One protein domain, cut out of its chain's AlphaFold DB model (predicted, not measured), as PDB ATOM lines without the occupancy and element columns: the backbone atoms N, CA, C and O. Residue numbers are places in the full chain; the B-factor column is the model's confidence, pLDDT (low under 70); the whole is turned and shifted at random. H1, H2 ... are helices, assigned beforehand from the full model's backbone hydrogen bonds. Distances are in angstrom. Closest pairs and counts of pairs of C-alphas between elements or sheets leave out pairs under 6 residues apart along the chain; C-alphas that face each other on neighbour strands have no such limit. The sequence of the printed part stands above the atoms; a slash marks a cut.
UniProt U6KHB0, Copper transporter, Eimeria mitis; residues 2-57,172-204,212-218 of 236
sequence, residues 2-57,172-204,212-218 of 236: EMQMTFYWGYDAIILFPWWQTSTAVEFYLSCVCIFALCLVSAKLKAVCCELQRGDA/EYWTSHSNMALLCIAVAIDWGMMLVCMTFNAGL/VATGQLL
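This is residues 2 to 57, 172 to 204 and 212 to 218 of the 236 residues of the protein "Copper transporter" of Eimeria mitis (UniProt U6KHB0). Two long helices, H1 and H2, cross as a narrow X near their middles, and a short helix, H3, packs on H1 on the side away from H2. The unnamed stretch of residues 2 to 24 lies at the end where H1 begins and H2 ends, while residues 172 to 178 of H2 stick out at the other end. The printed part has 96 residues, with three named helices in the order H1, H2, H3 and no named strand; the class is all helix. It is loose, with a radius of gyration of the C-alphas of 16.8 A, and spans 55 by 27 by 26 A.

Residues 13 to 14 form a short antiparallel pairing with residues 21 to 22. H1, residues 25 to 57, touches H2, residues 172 to 197, with its residues 38 to 49 alone; H2 touches H1 with residues 179 to 190 alone. Their closest C-alphas, those of Ser 42 and Ala 186, are 5.7 A apart. They run opposite ways at a steep tilt of 44 degrees. H3, residues 212 to 218, touches residues 39 to 44 of H1 alone; the closest C-alphas, those of Leu 40 and Gly 215, are 5.2 A apart. H1 and H3 run the same way at a steep tilt of 59 degrees. H2 and H3 are apart. In H1, H2 and H3 every O i to N i+4 pair is within hydrogen-bond range.

H1 begins at C-alpha 25 (-17.978, -56.579, 23.746) and is 48.0 A long from first to last C-alpha. H2 begins at C-alpha 172 (-46.861, -23.087, 10.607) and is 37.7 A long. H3, 9.9 A long, ends at C-alpha 218 (-40.619, -52.093, 7.246).

The two C-alphas farthest apart, those of Glu 2 and Glu 172, are 58.9 A apart. Residues 58 to 171 are not printed, with 16.3 A between C-alphas 57 and 172; residues 205 to 211 are not printed, with 12.4 A between C-alphas 204 and 212. Mean pLDDT of the printed part is 83.0; residues 2 to 4 and 172 to 175 are under 70.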
ATOM      1  N   GLU A   2       2.613 -55.622   2.026       55.81
ATOM      2  CA  GLU A   2       1.196 -55.959   1.892       55.81
ATOM      3  C   GLU A   2       0.391 -54.870   2.599       55.81
ATOM      4  O   GLU A   2       0.403 -54.778   3.825       55.81
ATOM      5  N   MET A   3      -0.273 -54.012   1.826       58.56
ATOM      6  CA  MET A   3      -1.323 -53.148   2.360       58.56
ATOM      7  C   MET A   3      -2.538 -54.029   2.642       58.56
ATOM      8  O   MET A   3      -3.443 -54.162   1.820       58.56
ATOM      9  N   GLN A   4      -2.513 -54.708   3.784       55.19
ATOM     10  CA  GLN A   4      -3.630 -55.510   4.250       55.19
ATOM     11  C   GLN A   4      -4.774 -54.577   4.680       55.19
ATOM     12  O   GLN A   4      -4.841 -54.147   5.825       55.19
ATOM     13  N   MET A   5      -5.686 -54.280   3.750       73.56
ATOM     14  CA  MET A   5      -7.025 -53.731   4.018       73.56
ATOM     15  C   MET A   5      -7.947 -54.862   4.497       73.56
ATOM     16  O   MET A   5      -8.942 -55.200   3.855       73.56
ATOM     17  N   THR A   6      -7.542 -55.568   5.549       76.69
ATOM     18  CA  THR A   6      -8.289 -56.724   6.047       76.69
ATOM     19  C   THR A   6      -9.396 -56.264   6.985       76.69
ATOM     20  O   THR A   6      -9.229 -55.332   7.769       76.69
ATOM     21  N   PHE A   7     -10.558 -56.911   6.880       78.31
ATOM     22  CA  PHE A   7     -11.682 -56.642   7.768       78.31
ATOM     23  C   PHE A   7     -11.306 -56.978   9.207       78.31
ATOM     24  O   PHE A   7     -10.934 -58.113   9.520       78.31
ATOM     25  N   TYR A   8     -11.446 -55.992  10.086       82.38
ATOM     26  CA  TYR A   8     -11.195 -56.160  11.505       82.38
ATOM     27  C   TYR A   8     -12.435 -56.763  12.178       82.38
ATOM     28  O   TYR A   8     -13.528 -56.194  12.123       82.38
ATOM     29  N   TRP A   9     -12.259 -57.932  12.796       83.44
ATOM     30  CA  TRP A   9     -13.298 -58.660  13.542       83.44
ATOM     31  C   TRP A   9     -13.214 -58.453  15.063       83.44
ATOM     32  O   TRP A   9     -13.992 -59.046  15.808       83.44
ATOM     33  N   GLY A  10     -12.267 -57.640  15.536       83.00
ATOM     34  CA  GLY A  10     -12.135 -57.328  16.955       83.00
ATOM     35  C   GLY A  10     -13.185 -56.327  17.441       83.00
ATOM     36  O   GLY A  10     -13.769 -55.568  16.665       83.00
ATOM     37  N   TYR A  11     -13.408 -56.333  18.753       83.44
ATOM     38  CA  TYR A  11     -14.368 -55.464  19.445       83.44
ATOM     39  C   TYR A  11     -13.738 -54.145  19.929       83.44
ATOM     40  O   TYR A  11     -14.473 -53.221  20.265       83.44
ATOM     41  N   ASP A  12     -12.402 -54.059  19.950       81.06
ATOM     42  CA  ASP A  12     -11.648 -52.858  20.332       81.06
ATOM     43  C   ASP A  12     -11.428 -51.980  19.097       81.06
ATOM     44  O   ASP A  12     -10.473 -52.145  18.335       81.06
ATOM     45  N   ALA A  13     -12.397 -51.108  18.830       77.31
ATOM     46  CA  ALA A  13     -12.363 -50.195  17.700       77.31
ATOM     47  C   ALA A  13     -12.874 -48.812  18.112       77.31
ATOM     48  O   ALA A  13     -13.843 -48.670  18.859       77.31
ATOM     49  N   ILE A  14     -12.226 -47.776  17.582       81.00
ATOM     50  CA  ILE A  14     -12.682 -46.390  17.701       81.00
ATOM     51  C   ILE A  14     -13.665 -46.148  16.555       81.00
ATOM     52  O   ILE A  14     -13.272 -46.156  15.390       81.00
ATOM     53  N   ILE A  15     -14.948 -45.978  16.876       74.31
ATOM     54  CA  ILE A  15     -16.026 -46.054  15.874       74.31
ATOM     55  C   ILE A  15     -16.100 -44.800  14.992       74.31
ATOM     56  O   ILE A  15     -16.298 -44.907  13.786       74.31
ATOM     57  N   LEU A  16     -15.972 -43.609  15.578       74.50
ATOM     58  CA  LEU A  16     -16.094 -42.337  14.842       74.50
ATOM     59  C   LEU A  16     -15.314 -41.204  15.512       74.50
ATOM     60  O   LEU A  16     -14.695 -40.381  14.844       74.50
ATOM     61  N   PHE A  17     -15.341 -41.181  16.846       81.19
ATOM     62  CA  PHE A  17     -14.651 -40.193  17.662       81.19
ATOM     63  C   PHE A  17     -13.786 -40.891  18.709       81.19
ATOM     64  O   PHE A  17     -14.199 -41.930  19.222       81.19
ATOM     65  N   PRO A  18     -12.645 -40.298  19.101       77.06
ATOM     66  CA  PRO A  18     -11.788 -40.841  20.157       77.06
ATOM     67  C   PRO A  18     -12.516 -41.043  21.493       77.06
ATOM     68  O   PRO A  18     -12.132 -41.901  22.274       77.06
ATOM     69  N   TRP A  19     -13.581 -40.274  21.756       82.44
ATOM     70  CA  TRP A  19     -14.407 -40.429  22.959       82.44
ATOM     71  C   TRP A  19     -15.381 -41.615  22.893       82.44
ATOM     72  O   TRP A  19     -16.020 -41.937  23.889       82.44
ATOM     73  N   TRP A  20     -15.554 -42.224  21.718       79.44
ATOM     74  CA  TRP A  20     -16.449 -43.354  21.476       79.44
ATOM     75  C   TRP A  20     -15.610 -44.601  21.192       79.44
ATOM     76  O   TRP A  20     -15.623 -45.151  20.087       79.44
ATOM     77  N   GLN A  21     -14.846 -45.016  22.199       85.50
ATOM     78  CA  GLN A  21     -14.046 -46.235  22.174       85.50
ATOM     79  C   GLN A  21     -14.805 -47.357  22.887       85.50
ATOM     80  O   GLN A  21     -15.287 -47.167  24.003       85.50
ATOM     81  N   THR A  22     -14.938 -48.512  22.240       86.50
ATOM     82  CA  THR A  22     -15.590 -49.687  22.827       86.50
ATOM     83  C   THR A  22     -14.529 -50.642  23.353       86.50
ATOM     84  O   THR A  22     -13.898 -51.349  22.575       86.50
ATOM     85  N   SER A  23     -14.330 -50.672  24.669       85.88
ATOM     86  CA  SER A  23     -13.329 -51.545  25.306       85.88
ATOM     87  C   SER A  23     -13.912 -52.912  25.666       85.88
ATOM     88  O   SER A  23     -13.183 -53.875  25.906       85.88
ATOM     89  N   THR A  24     -15.243 -53.019  25.707       91.25
ATOM     90  CA  THR A  24     -15.960 -54.256  26.024       91.25
ATOM     91  C   THR A  24     -16.863 -54.705  24.876       91.25
ATOM     92  O   THR A  24     -17.415 -53.898  24.127       91.25
ATOM     93  N   ALA A  25     -17.084 -56.019  24.762       90.62
ATOM     94  CA  ALA A  25     -17.978 -56.579  23.746       90.62
ATOM     95  C   ALA A  25     -19.410 -56.020  23.859       90.62
ATOM     96  O   ALA A  25     -20.070 -55.796  22.848       90.62
ATOM     97  N   VAL A  26     -19.885 -55.757  25.080       92.00
ATOM     98  CA  VAL A  26     -21.229 -55.211  25.322       92.00
ATOM     99  C   VAL A  26     -21.358 -53.789  24.776       92.00
ATOM    100  O   VAL A  26     -22.349 -53.498  24.112       92.00
ATOM    101  N   GLU A  27     -20.360 -52.925  24.981       90.25
ATOM    102  CA  GLU A  27     -20.331 -51.566  24.414       90.25
ATOM    103  C   GLU A  27     -20.302 -51.586  22.882       90.25
ATOM    104  O   GLU A  27     -20.967 -50.773  22.231       90.25
ATOM    105  N   PHE A  28     -19.583 -52.548  22.301       90.94
ATOM    106  CA  PHE A  28     -19.578 -52.771  20.859       90.94
ATOM    107  C   PHE A  28     -20.965 -53.176  20.337       90.94
ATOM    108  O   PHE A  28     -21.468 -52.575  19.384       90.94
ATOM    109  N   TYR A  29     -21.636 -54.131  20.991       92.56
ATOM    110  CA  TYR A  29     -23.008 -54.520  20.640       92.56
ATOM    111  C   TYR A  29     -23.999 -53.365  20.804       92.56
ATOM    112  O   TYR A  29     -24.824 -53.144  19.919       92.56
ATOM    113  N   LEU A  30     -23.904 -52.600  21.894       93.25
ATOM    114  CA  LEU A  30     -24.715 -51.401  22.124       93.25
ATOM    115  C   LEU A  30     -24.529 -50.386  20.999       93.25
ATOM    116  O   LEU A  30     -25.510 -49.869  20.470       93.25
ATOM    117  N   SER A  31     -23.288 -50.158  20.573       91.50
ATOM    118  CA  SER A  31     -22.982 -49.257  19.461       91.50
ATOM    119  C   SER A  31     -23.571 -49.761  18.140       91.50
ATOM    120  O   SER A  31     -24.187 -48.982  17.411       91.50
ATOM    121  N   CYS A  32     -23.479 -51.066  17.858       91.12
ATOM    122  CA  CYS A  32     -24.121 -51.678  16.692       91.12
ATOM    123  C   CYS A  32     -25.646 -51.495  16.714       91.12
ATOM    124  O   CYS A  32     -26.235 -51.123  15.699       91.12
ATOM    125  N   VAL A  33     -26.290 -51.713  17.865       93.94
ATOM    126  CA  VAL A  33     -27.739 -51.516  18.037       93.94
ATOM    127  C   VAL A  33     -28.119 -50.045  17.864       93.94
ATOM    128  O   VAL A  33     -29.103 -49.753  17.188       93.94
ATOM    129  N   CYS A  34     -27.334 -49.113  18.407       92.31
ATOM    130  CA  CYS A  34     -27.542 -47.678  18.220       92.31
ATOM    131  C   CYS A  34     -27.458 -47.281  16.741       92.31
ATOM    132  O   CYS A  34     -28.352 -46.600  16.245       92.31
ATOM    133  N   ILE A  35     -26.438 -47.738  16.010       91.38
ATOM    134  CA  ILE A  35     -26.293 -47.464  14.571       91.38
ATOM    135  C   ILE A  35     -27.449 -48.085  13.785       91.38
ATOM    136  O   ILE A  35     -28.049 -47.419  12.944       91.38
ATOM    137  N   PHE A  36     -27.823 -49.325  14.097       93.38
ATOM    138  CA  PHE A  36     -28.982 -49.982  13.497       93.38
ATOM    139  C   PHE A  36     -30.274 -49.182  13.732       93.38
ATOM    140  O   PHE A  36     -31.043 -48.955  12.798       93.38
ATOM    141  N   ALA A  37     -30.499 -48.688  14.952       92.56
ATOM    142  CA  ALA A  37     -31.639 -47.837  15.271       92.56
ATOM    143  C   ALA A  37     -31.596 -46.509  14.497       92.56
ATOM    144  O   ALA A  37     -32.613 -46.112  13.930       92.56
ATOM    145  N   LEU A  38     -30.432 -45.860  14.393       89.56
ATOM    146  CA  LEU A  38     -30.251 -44.643  13.589       89.56
ATOM    147  C   LEU A  38     -30.567 -44.881  12.105       89.56
ATOM    148  O   LEU A  38     -31.180 -44.019  11.477       89.56
ATOM    149  N   CYS A  39     -30.245 -46.058  11.558       89.00
ATOM    150  CA  CYS A  39     -30.636 -46.447  10.196       89.00
ATOM    151  C   CYS A  39     -32.156 -46.551  10.035       89.00
ATOM    152  O   CYS A  39     -32.723 -46.110   9.036       89.00
ATOM    153  N   LEU A  40     -32.834 -47.161  11.010       89.81
ATOM    154  CA  LEU A  40     -34.291 -47.280  10.978       89.81
ATOM    155  C   LEU A  40     -34.956 -45.908  11.085       89.81
ATOM    156  O   LEU A  40     -35.902 -45.617  10.349       89.81
ATOM    157  N   VAL A  41     -34.440 -45.064  11.975       89.62
ATOM    158  CA  VAL A  41     -34.908 -43.692  12.163       89.62
ATOM    159  C   VAL A  41     -34.699 -42.884  10.888       89.62
ATOM    160  O   VAL A  41     -35.644 -42.237  10.455       89.62
ATOM    161  N   SER A  42     -33.540 -42.962  10.229       86.88
ATOM    162  CA  SER A  42     -33.293 -42.223   8.985       86.88
ATOM    163  C   SER A  42     -34.194 -42.687   7.838       86.88
ATOM    164  O   SER A  42     -34.720 -41.852   7.102       86.88
ATOM    165  N   ALA A  43     -34.461 -43.991   7.721       86.81
ATOM    166  CA  ALA A  43     -35.411 -44.521   6.743       86.81
ATOM    167  C   ALA A  43     -36.840 -44.008   6.992       86.81
ATOM    168  O   ALA A  43     -37.546 -43.642   6.049       86.81
ATOM    169  N   LYS A  44     -37.266 -43.940   8.259       83.31
ATOM    170  CA  LYS A  44     -38.573 -43.387   8.635       83.31
ATOM    171  C   LYS A  44     -38.640 -41.876   8.451       83.31
ATOM    172  O   LYS A  44     -39.638 -41.395   7.924       83.31
ATOM    173  N   LEU A  45     -37.583 -41.146   8.801       84.88
ATOM    174  CA  LEU A  45     -37.478 -39.708   8.556       84.88
ATOM    175  C   LEU A  45     -37.614 -39.403   7.068       84.88
ATOM    176  O   LEU A  45     -38.405 -38.544   6.708       84.88
ATOM    177  N   LYS A  46     -36.912 -40.142   6.201       82.12
ATOM    178  CA  LYS A  46     -37.013 -39.974   4.745       82.12
ATOM    179  C   LYS A  46     -38.442 -40.181   4.248       82.12
ATOM    180  O   LYS A  46     -38.924 -39.363   3.474       82.12
ATOM    181  N   ALA A  47     -39.143 -41.203   4.741       83.44
ATOM    182  CA  ALA A  47     -40.547 -41.425   4.391       83.44
ATOM    183  C   ALA A  47     -41.445 -40.239   4.795       83.44
ATOM    184  O   ALA A  47     -42.274 -39.800   4.003       83.44
ATOM    185  N   VAL A  48     -41.245 -39.680   5.993       81.69
ATOM    186  CA  VAL A  48     -41.999 -38.505   6.461       81.69
ATOM    187  C   VAL A  48     -41.643 -37.251   5.654       81.69
ATOM    188  O   VAL A  48     -42.539 -36.530   5.224       81.69
ATOM    189  N   CYS A  49     -40.357 -37.006   5.386       79.88
ATOM    190  CA  CYS A  49     -39.907 -35.878   4.569       79.88
ATOM    191  C   CYS A  49     -40.486 -35.928   3.148       79.88
ATOM    192  O   CYS A  49     -40.863 -34.886   2.614       79.88
ATOM    193  N   CYS A  50     -40.599 -37.118   2.550       78.00
ATOM    194  CA  CYS A  50     -41.233 -37.285   1.243       78.00
ATOM    195  C   CYS A  50     -42.718 -36.895   1.262       78.00
ATOM    196  O   CYS A  50     -43.169 -36.210   0.345       78.00
ATOM    197  N   GLU A  51     -43.477 -37.277   2.295       80.25
ATOM    198  CA  GLU A  51     -44.886 -36.867   2.415       80.25
ATOM    199  C   GLU A  51     -45.032 -35.351   2.585       80.25
ATOM    200  O   GLU A  51     -45.911 -34.744   1.974       80.25
ATOM    201  N   LEU A  52     -44.140 -34.722   3.355       76.06
ATOM    202  CA  LEU A  52     -44.142 -33.268   3.536       76.06
ATOM    203  C   LEU A  52     -43.853 -32.532   2.221       76.06
ATOM    204  O   LEU A  52     -44.618 -31.653   1.833       76.06
ATOM    205  N   GLN A  53     -42.821 -32.952   1.481       76.12
ATOM    206  CA  GLN A  53     -42.504 -32.378   0.166       76.12
ATOM    207  C   GLN A  53     -43.648 -32.550  -0.841       76.12
ATOM    208  O   GLN A  53     -43.884 -31.676  -1.677       76.12
ATOM    209  N   ARG A  54     -44.388 -33.662  -0.760       76.38
ATOM    210  CA  ARG A  54     -45.558 -33.904  -1.610       76.38
ATOM    211  C   ARG A  54     -46.710 -32.948  -1.292       76.38
ATOM    212  O   ARG A  54     -47.388 -32.498  -2.214       76.38
ATOM    213  N   GLY A  55     -46.916 -32.616  -0.017       74.25
ATOM    214  CA  GLY A  55     -47.907 -31.623   0.409       74.25
ATOM    215  C   GLY A  55     -47.636 -30.233  -0.174       74.25
ATOM    216  O   GLY A  55     -48.547 -29.603  -0.717       74.25
ATOM    217  N   ASP A  56     -46.375 -29.802  -0.153       71.38
ATOM    218  CA  ASP A  56     -45.964 -28.492  -0.673       71.38
ATOM    219  C   ASP A  56     -46.107 -28.396  -2.201       71.38
ATOM    220  O   ASP A  56     -46.536 -27.367  -2.726       71.38
ATOM    221  N   ALA A  57     -45.828 -29.481  -2.935       71.06
ATOM    222  CA  ALA A  57     -45.986 -29.520  -4.391       71.06
ATOM    223  C   ALA A  57     -47.450 -29.349  -4.842       71.06
ATOM    224  O   ALA A  57     -47.714 -28.724  -5.869       71.06
ATOM    225  N   GLU A 172     -47.698 -23.089  11.824       62.41
ATOM    226  CA  GLU A 172     -46.861 -23.087  10.607       62.41
ATOM    227  C   GLU A 172     -45.381 -22.782  10.892       62.41
ATOM    228  O   GLU A 172     -44.493 -23.430  10.334       62.41
ATOM    229  N   TYR A 173     -45.091 -21.857  11.812       62.03
ATOM    230  CA  TYR A 173     -43.713 -21.476  12.138       62.03
ATOM    231  C   TYR A 173     -42.934 -22.583  12.869       62.03
ATOM    232  O   TYR A 173     -41.776 -22.862  12.534       62.03
ATOM    233  N   TRP A 174     -43.569 -23.249  13.841       61.50
ATOM    234  CA  TRP A 174     -42.964 -24.364  14.589       61.50
ATOM    235  C   TRP A 174     -42.807 -25.628  13.733       61.50
ATOM    236  O   TRP A 174     -41.819 -26.356  13.870       61.50
ATOM    237  N   THR A 175     -43.742 -25.861  12.810       69.62
ATOM    238  CA  THR A 175     -43.676 -26.986  11.864       69.62
ATOM    239  C   THR A 175     -42.522 -26.797  10.875       69.62
ATOM    240  O   THR A 175     -41.772 -27.735  10.620       69.62
ATOM    241  N   SER A 176     -42.283 -25.564  10.410       73.56
ATOM    242  CA  SER A 176     -41.150 -25.234   9.533       73.56
ATOM    243  C   SER A 176     -39.783 -25.473  10.200       73.56
ATOM    244  O   SER A 176     -38.914 -26.125   9.619       73.56
ATOM    245  N   HIS A 177     -39.605 -25.054  11.460       78.00
ATOM    246  CA  HIS A 177     -38.363 -25.307  12.210       78.00
ATOM    247  C   HIS A 177     -38.114 -26.797  12.455       78.00
ATOM    248  O   HIS A 177     -36.988 -27.274  12.300       78.00
ATOM    249  N   SER A 178     -39.166 -27.541  12.800       80.69
ATOM    250  CA  SER A 178     -39.073 -28.985  13.033       80.69
ATOM    251  C   SER A 178     -38.670 -29.729  11.757       80.69
ATOM    252  O   SER A 178     -37.797 -30.594  11.800       80.69
ATOM    253  N   ASN A 179     -39.221 -29.346  10.603       79.38
ATOM    254  CA  ASN A 179     -38.885 -29.951   9.313       79.38
ATOM    255  C   ASN A 179     -37.424 -29.701   8.917       79.38
ATOM    256  O   ASN A 179     -36.734 -30.627   8.486       79.38
ATOM    257  N   MET A 180     -36.921 -28.479   9.122       83.44
ATOM    258  CA  MET A 180     -35.510 -28.156   8.874       83.44
ATOM    259  C   MET A 180     -34.574 -28.944   9.796       83.44
ATOM    260  O   MET A 180     -33.562 -29.471   9.338       83.44
ATOM    261  N   ALA A 181     -34.931 -29.100  11.073       85.75
ATOM    262  CA  ALA A 181     -34.156 -29.911  12.008       85.75
ATOM    263  C   ALA A 181     -34.113 -31.393  11.592       85.75
ATOM    264  O   ALA A 181     -33.041 -31.996  11.598       85.75
ATOM    265  N   LEU A 182     -35.245 -31.973  11.176       84.25
ATOM    266  CA  LEU A 182     -35.308 -33.356  10.687       84.25
ATOM    267  C   LEU A 182     -34.457 -33.560   9.428       84.25
ATOM    268  O   LEU A 182     -33.761 -34.569   9.322       84.25
ATOM    269  N   LEU A 183     -34.454 -32.598   8.501       84.00
ATOM    270  CA  LEU A 183     -33.595 -32.624   7.314       84.00
ATOM    271  C   LEU A 183     -32.108 -32.582   7.688       84.00
ATOM    272  O   LEU A 183     -31.337 -33.408   7.201       84.00
ATOM    273  N   CYS A 184     -31.709 -31.683   8.591       88.31
ATOM    274  CA  CYS A 184     -30.333 -31.617   9.088       88.31
ATOM    275  C   CYS A 184     -29.903 -32.929   9.757       88.31
ATOM    276  O   CYS A 184     -28.807 -33.421   9.492       88.31
ATOM    277  N   ILE A 185     -30.769 -33.525  10.583       88.62
ATOM    278  CA  ILE A 185     -30.510 -34.818  11.230       88.62
ATOM    279  C   ILE A 185     -30.377 -35.927  10.183       88.62
ATOM    280  O   ILE A 185     -29.452 -36.727  10.269       88.62
ATOM    281  N   ALA A 186     -31.253 -35.976   9.177       87.00
ATOM    282  CA  ALA A 186     -31.178 -36.978   8.117       87.00
ATOM    283  C   ALA A 186     -29.852 -36.893   7.342       87.00
ATOM    284  O   ALA A 186     -29.200 -37.917   7.141       87.00
ATOM    285  N   VAL A 187     -29.421 -35.680   6.977       88.75
ATOM    286  CA  VAL A 187     -28.131 -35.446   6.306       88.75
ATOM    287  C   VAL A 187     -26.960 -35.837   7.208       88.75
ATOM    288  O   VAL A 187     -26.034 -36.502   6.748       88.75
ATOM    289  N   ALA A 188     -27.002 -35.474   8.492       89.50
ATOM    290  CA  ALA A 188     -25.963 -35.839   9.450       89.50
ATOM    291  C   ALA A 188     -25.855 -37.362   9.633       89.50
ATOM    292  O   ALA A 188     -24.747 -37.893   9.691       89.50
ATOM    293  N   ILE A 189     -26.989 -38.075   9.674       89.38
ATOM    294  CA  ILE A 189     -27.000 -39.540   9.730       89.38
ATOM    295  C   ILE A 189     -26.412 -40.118   8.444       89.38
ATOM    296  O   ILE A 189     -25.542 -40.971   8.540       89.38
ATOM    297  N   ASP A 190     -26.810 -39.651   7.258       86.81
ATOM    298  CA  ASP A 190     -26.251 -40.150   5.990       86.81
ATOM    299  C   ASP A 190     -24.721 -39.967   5.925       86.81
ATOM    300  O   ASP A 190     -23.998 -40.881   5.519       86.81
ATOM    301  N   TRP A 191     -24.211 -38.832   6.413       89.94
ATOM    302  CA  TRP A 191     -22.772 -38.589   6.563       89.94
ATOM    303  C   TRP A 191     -22.106 -39.544   7.559       89.94
ATOM    304  O   TRP A 191     -21.059 -40.121   7.261       89.94
ATOM    305  N   GLY A 192     -22.713 -39.749   8.730       88.31
ATOM    306  CA  GLY A 192     -22.218 -40.695   9.732       88.31
ATOM    307  C   GLY A 192     -22.195 -42.133   9.212       88.31
ATOM    308  O   GLY A 192     -21.226 -42.856   9.421       88.31
ATOM    309  N   MET A 193     -23.218 -42.530   8.461       84.38
ATOM    310  CA  MET A 193     -23.327 -43.846   7.832       84.38
ATOM    311  C   MET A 193     -22.230 -44.073   6.792       84.38
ATOM    312  O   MET A 193     -21.637 -45.150   6.743       84.38
ATOM    313  N   MET A 194     -21.914 -43.050   5.996       89.38
ATOM    314  CA  MET A 194     -20.801 -43.100   5.050       89.38
ATOM    315  C   MET A 194     -19.455 -43.289   5.763       89.38
ATOM    316  O   MET A 194     -18.652 -44.120   5.335       89.38
ATOM    317  N   LEU A 195     -19.228 -42.567   6.866       87.50
ATOM    318  CA  LEU A 195     -18.031 -42.721   7.697       87.50
ATOM    319  C   LEU A 195     -17.926 -44.134   8.279       87.50
ATOM    320  O   LEU A 195     -16.877 -44.760   8.158       87.50
ATOM    321  N   VAL A 196     -19.013 -44.669   8.844       85.81
ATOM    322  CA  VAL A 196     -19.040 -46.023   9.419       85.81
ATOM    323  C   VAL A 196     -18.685 -47.082   8.372       85.81
ATOM    324  O   VAL A 196     -17.883 -47.969   8.661       85.81
ATOM    325  N   CYS A 197     -19.192 -46.972   7.143       81.44
ATOM    326  CA  CYS A 197     -18.848 -47.899   6.058       81.44
ATOM    327  C   CYS A 197     -17.347 -47.929   5.724       81.44
ATOM    328  O   CYS A 197     -16.854 -48.950   5.248       81.44
ATOM    329  N   MET A 198     -16.613 -46.846   5.988       88.12
ATOM    330  CA  MET A 198     -15.170 -46.761   5.739       88.12
ATOM    331  C   MET A 198     -14.313 -47.345   6.871       88.12
ATOM    332  O   MET A 198     -13.110 -47.508   6.693       88.12
ATOM    333  N   THR A 199     -14.893 -47.701   8.021       85.69
ATOM    334  CA  THR A 199     -14.125 -48.151   9.202       85.69
ATOM    335  C   THR A 199     -13.571 -49.581   9.109       85.69
ATOM    336  O   THR A 199     -12.959 -50.052  10.061       85.69
ATOM    337  N   PHE A 200     -13.764 -50.288   7.984       80.19
ATOM    338  CA  PHE A 200     -13.337 -51.686   7.764       80.19
ATOM    339  C   PHE A 200     -13.708 -52.668   8.900       80.19
ATOM    340  O   PHE A 200     -13.127 -53.748   9.019       80.19
ATOM    341  N   ASN A 201     -14.702 -52.326   9.728       87.38
ATOM    342  CA  ASN A 201     -15.200 -53.182  10.796       87.38
ATOM    343  C   ASN A 201     -16.399 -53.988  10.284       87.38
ATOM    344  O   ASN A 201     -17.430 -53.426   9.898       87.38
ATOM    345  N   ALA A 202     -16.263 -55.315  10.280       88.12
ATOM    346  CA  ALA A 202     -17.277 -56.200   9.713       88.12
ATOM    347  C   ALA A 202     -18.618 -56.111  10.463       88.12
ATOM    348  O   ALA A 202     -19.676 -56.094   9.835       88.12
ATOM    349  N   GLY A 203     -18.589 -56.002  11.795       89.44
ATOM    350  CA  GLY A 203     -19.803 -55.953  12.613       89.44
ATOM    351  C   GLY A 203     -20.615 -54.681  12.372       89.44
ATOM    352  O   GLY A 203     -21.827 -54.748  12.155       89.44
ATOM    353  N   LEU A 204     -19.936 -53.532  12.317       89.75
ATOM    354  CA  LEU A 204     -20.571 -52.251  12.004       89.75
ATOM    355  C   LEU A 204     -21.164 -52.249  10.593       89.75
ATOM    356  O   LEU A 204     -22.310 -51.841  10.407       89.75
ATOM    357  N   VAL A 212     -30.471 -50.877   6.900       88.69
ATOM    358  CA  VAL A 212     -31.032 -50.392   5.627       88.69
ATOM    359  C   VAL A 212     -32.007 -51.411   5.031       88.69
ATOM    360  O   VAL A 212     -33.126 -51.045   4.664       88.69
ATOM    361  N   ALA A 213     -31.636 -52.696   4.991       91.12
ATOM    362  CA  ALA A 213     -32.508 -53.763   4.494       91.12
ATOM    363  C   ALA A 213     -33.798 -53.880   5.324       91.12
ATOM    364  O   ALA A 213     -34.902 -53.965   4.775       91.12
ATOM    365  N   THR A 214     -33.678 -53.814   6.653       91.62
ATOM    366  CA  THR A 214     -34.822 -53.848   7.574       91.62
ATOM    367  C   THR A 214     -35.701 -52.610   7.414       91.62
ATOM    368  O   THR A 214     -36.927 -52.729   7.390       91.62
ATOM    369  N   GLY A 215     -35.108 -51.428   7.233       88.06
ATOM    370  CA  GLY A 215     -35.827 -50.179   6.991       88.06
ATOM    371  C   GLY A 215     -36.683 -50.238   5.725       88.06
ATOM    372  O   GLY A 215     -37.865 -49.891   5.759       88.06
ATOM    373  N   GLN A 216     -36.135 -50.764   4.627       85.00
ATOM    374  CA  GLN A 216     -36.891 -50.966   3.388       85.00
ATOM    375  C   GLN A 216     -38.014 -51.996   3.550       85.00
ATOM    376  O   GLN A 216     -39.125 -51.785   3.058       85.00
ATOM    377  N   LEU A 217     -37.759 -53.091   4.270       87.19
ATOM    378  CA  LEU A 217     -38.770 -54.112   4.543       87.19
ATOM    379  C   LEU A 217     -39.926 -53.559   5.387       87.19
ATOM    380  O   LEU A 217     -41.092 -53.821   5.088       87.19
ATOM    381  N   LEU A 218     -39.620 -52.759   6.410       86.56
ATOM    382  CA  LEU A 218     -40.619 -52.093   7.246       86.56
ATOM    383  C   LEU A 218     -41.426 -51.059   6.461       86.56
ATOM    384  O   LEU A 218     -42.623 -50.919   6.707       86.56
TER     385      LEU A 218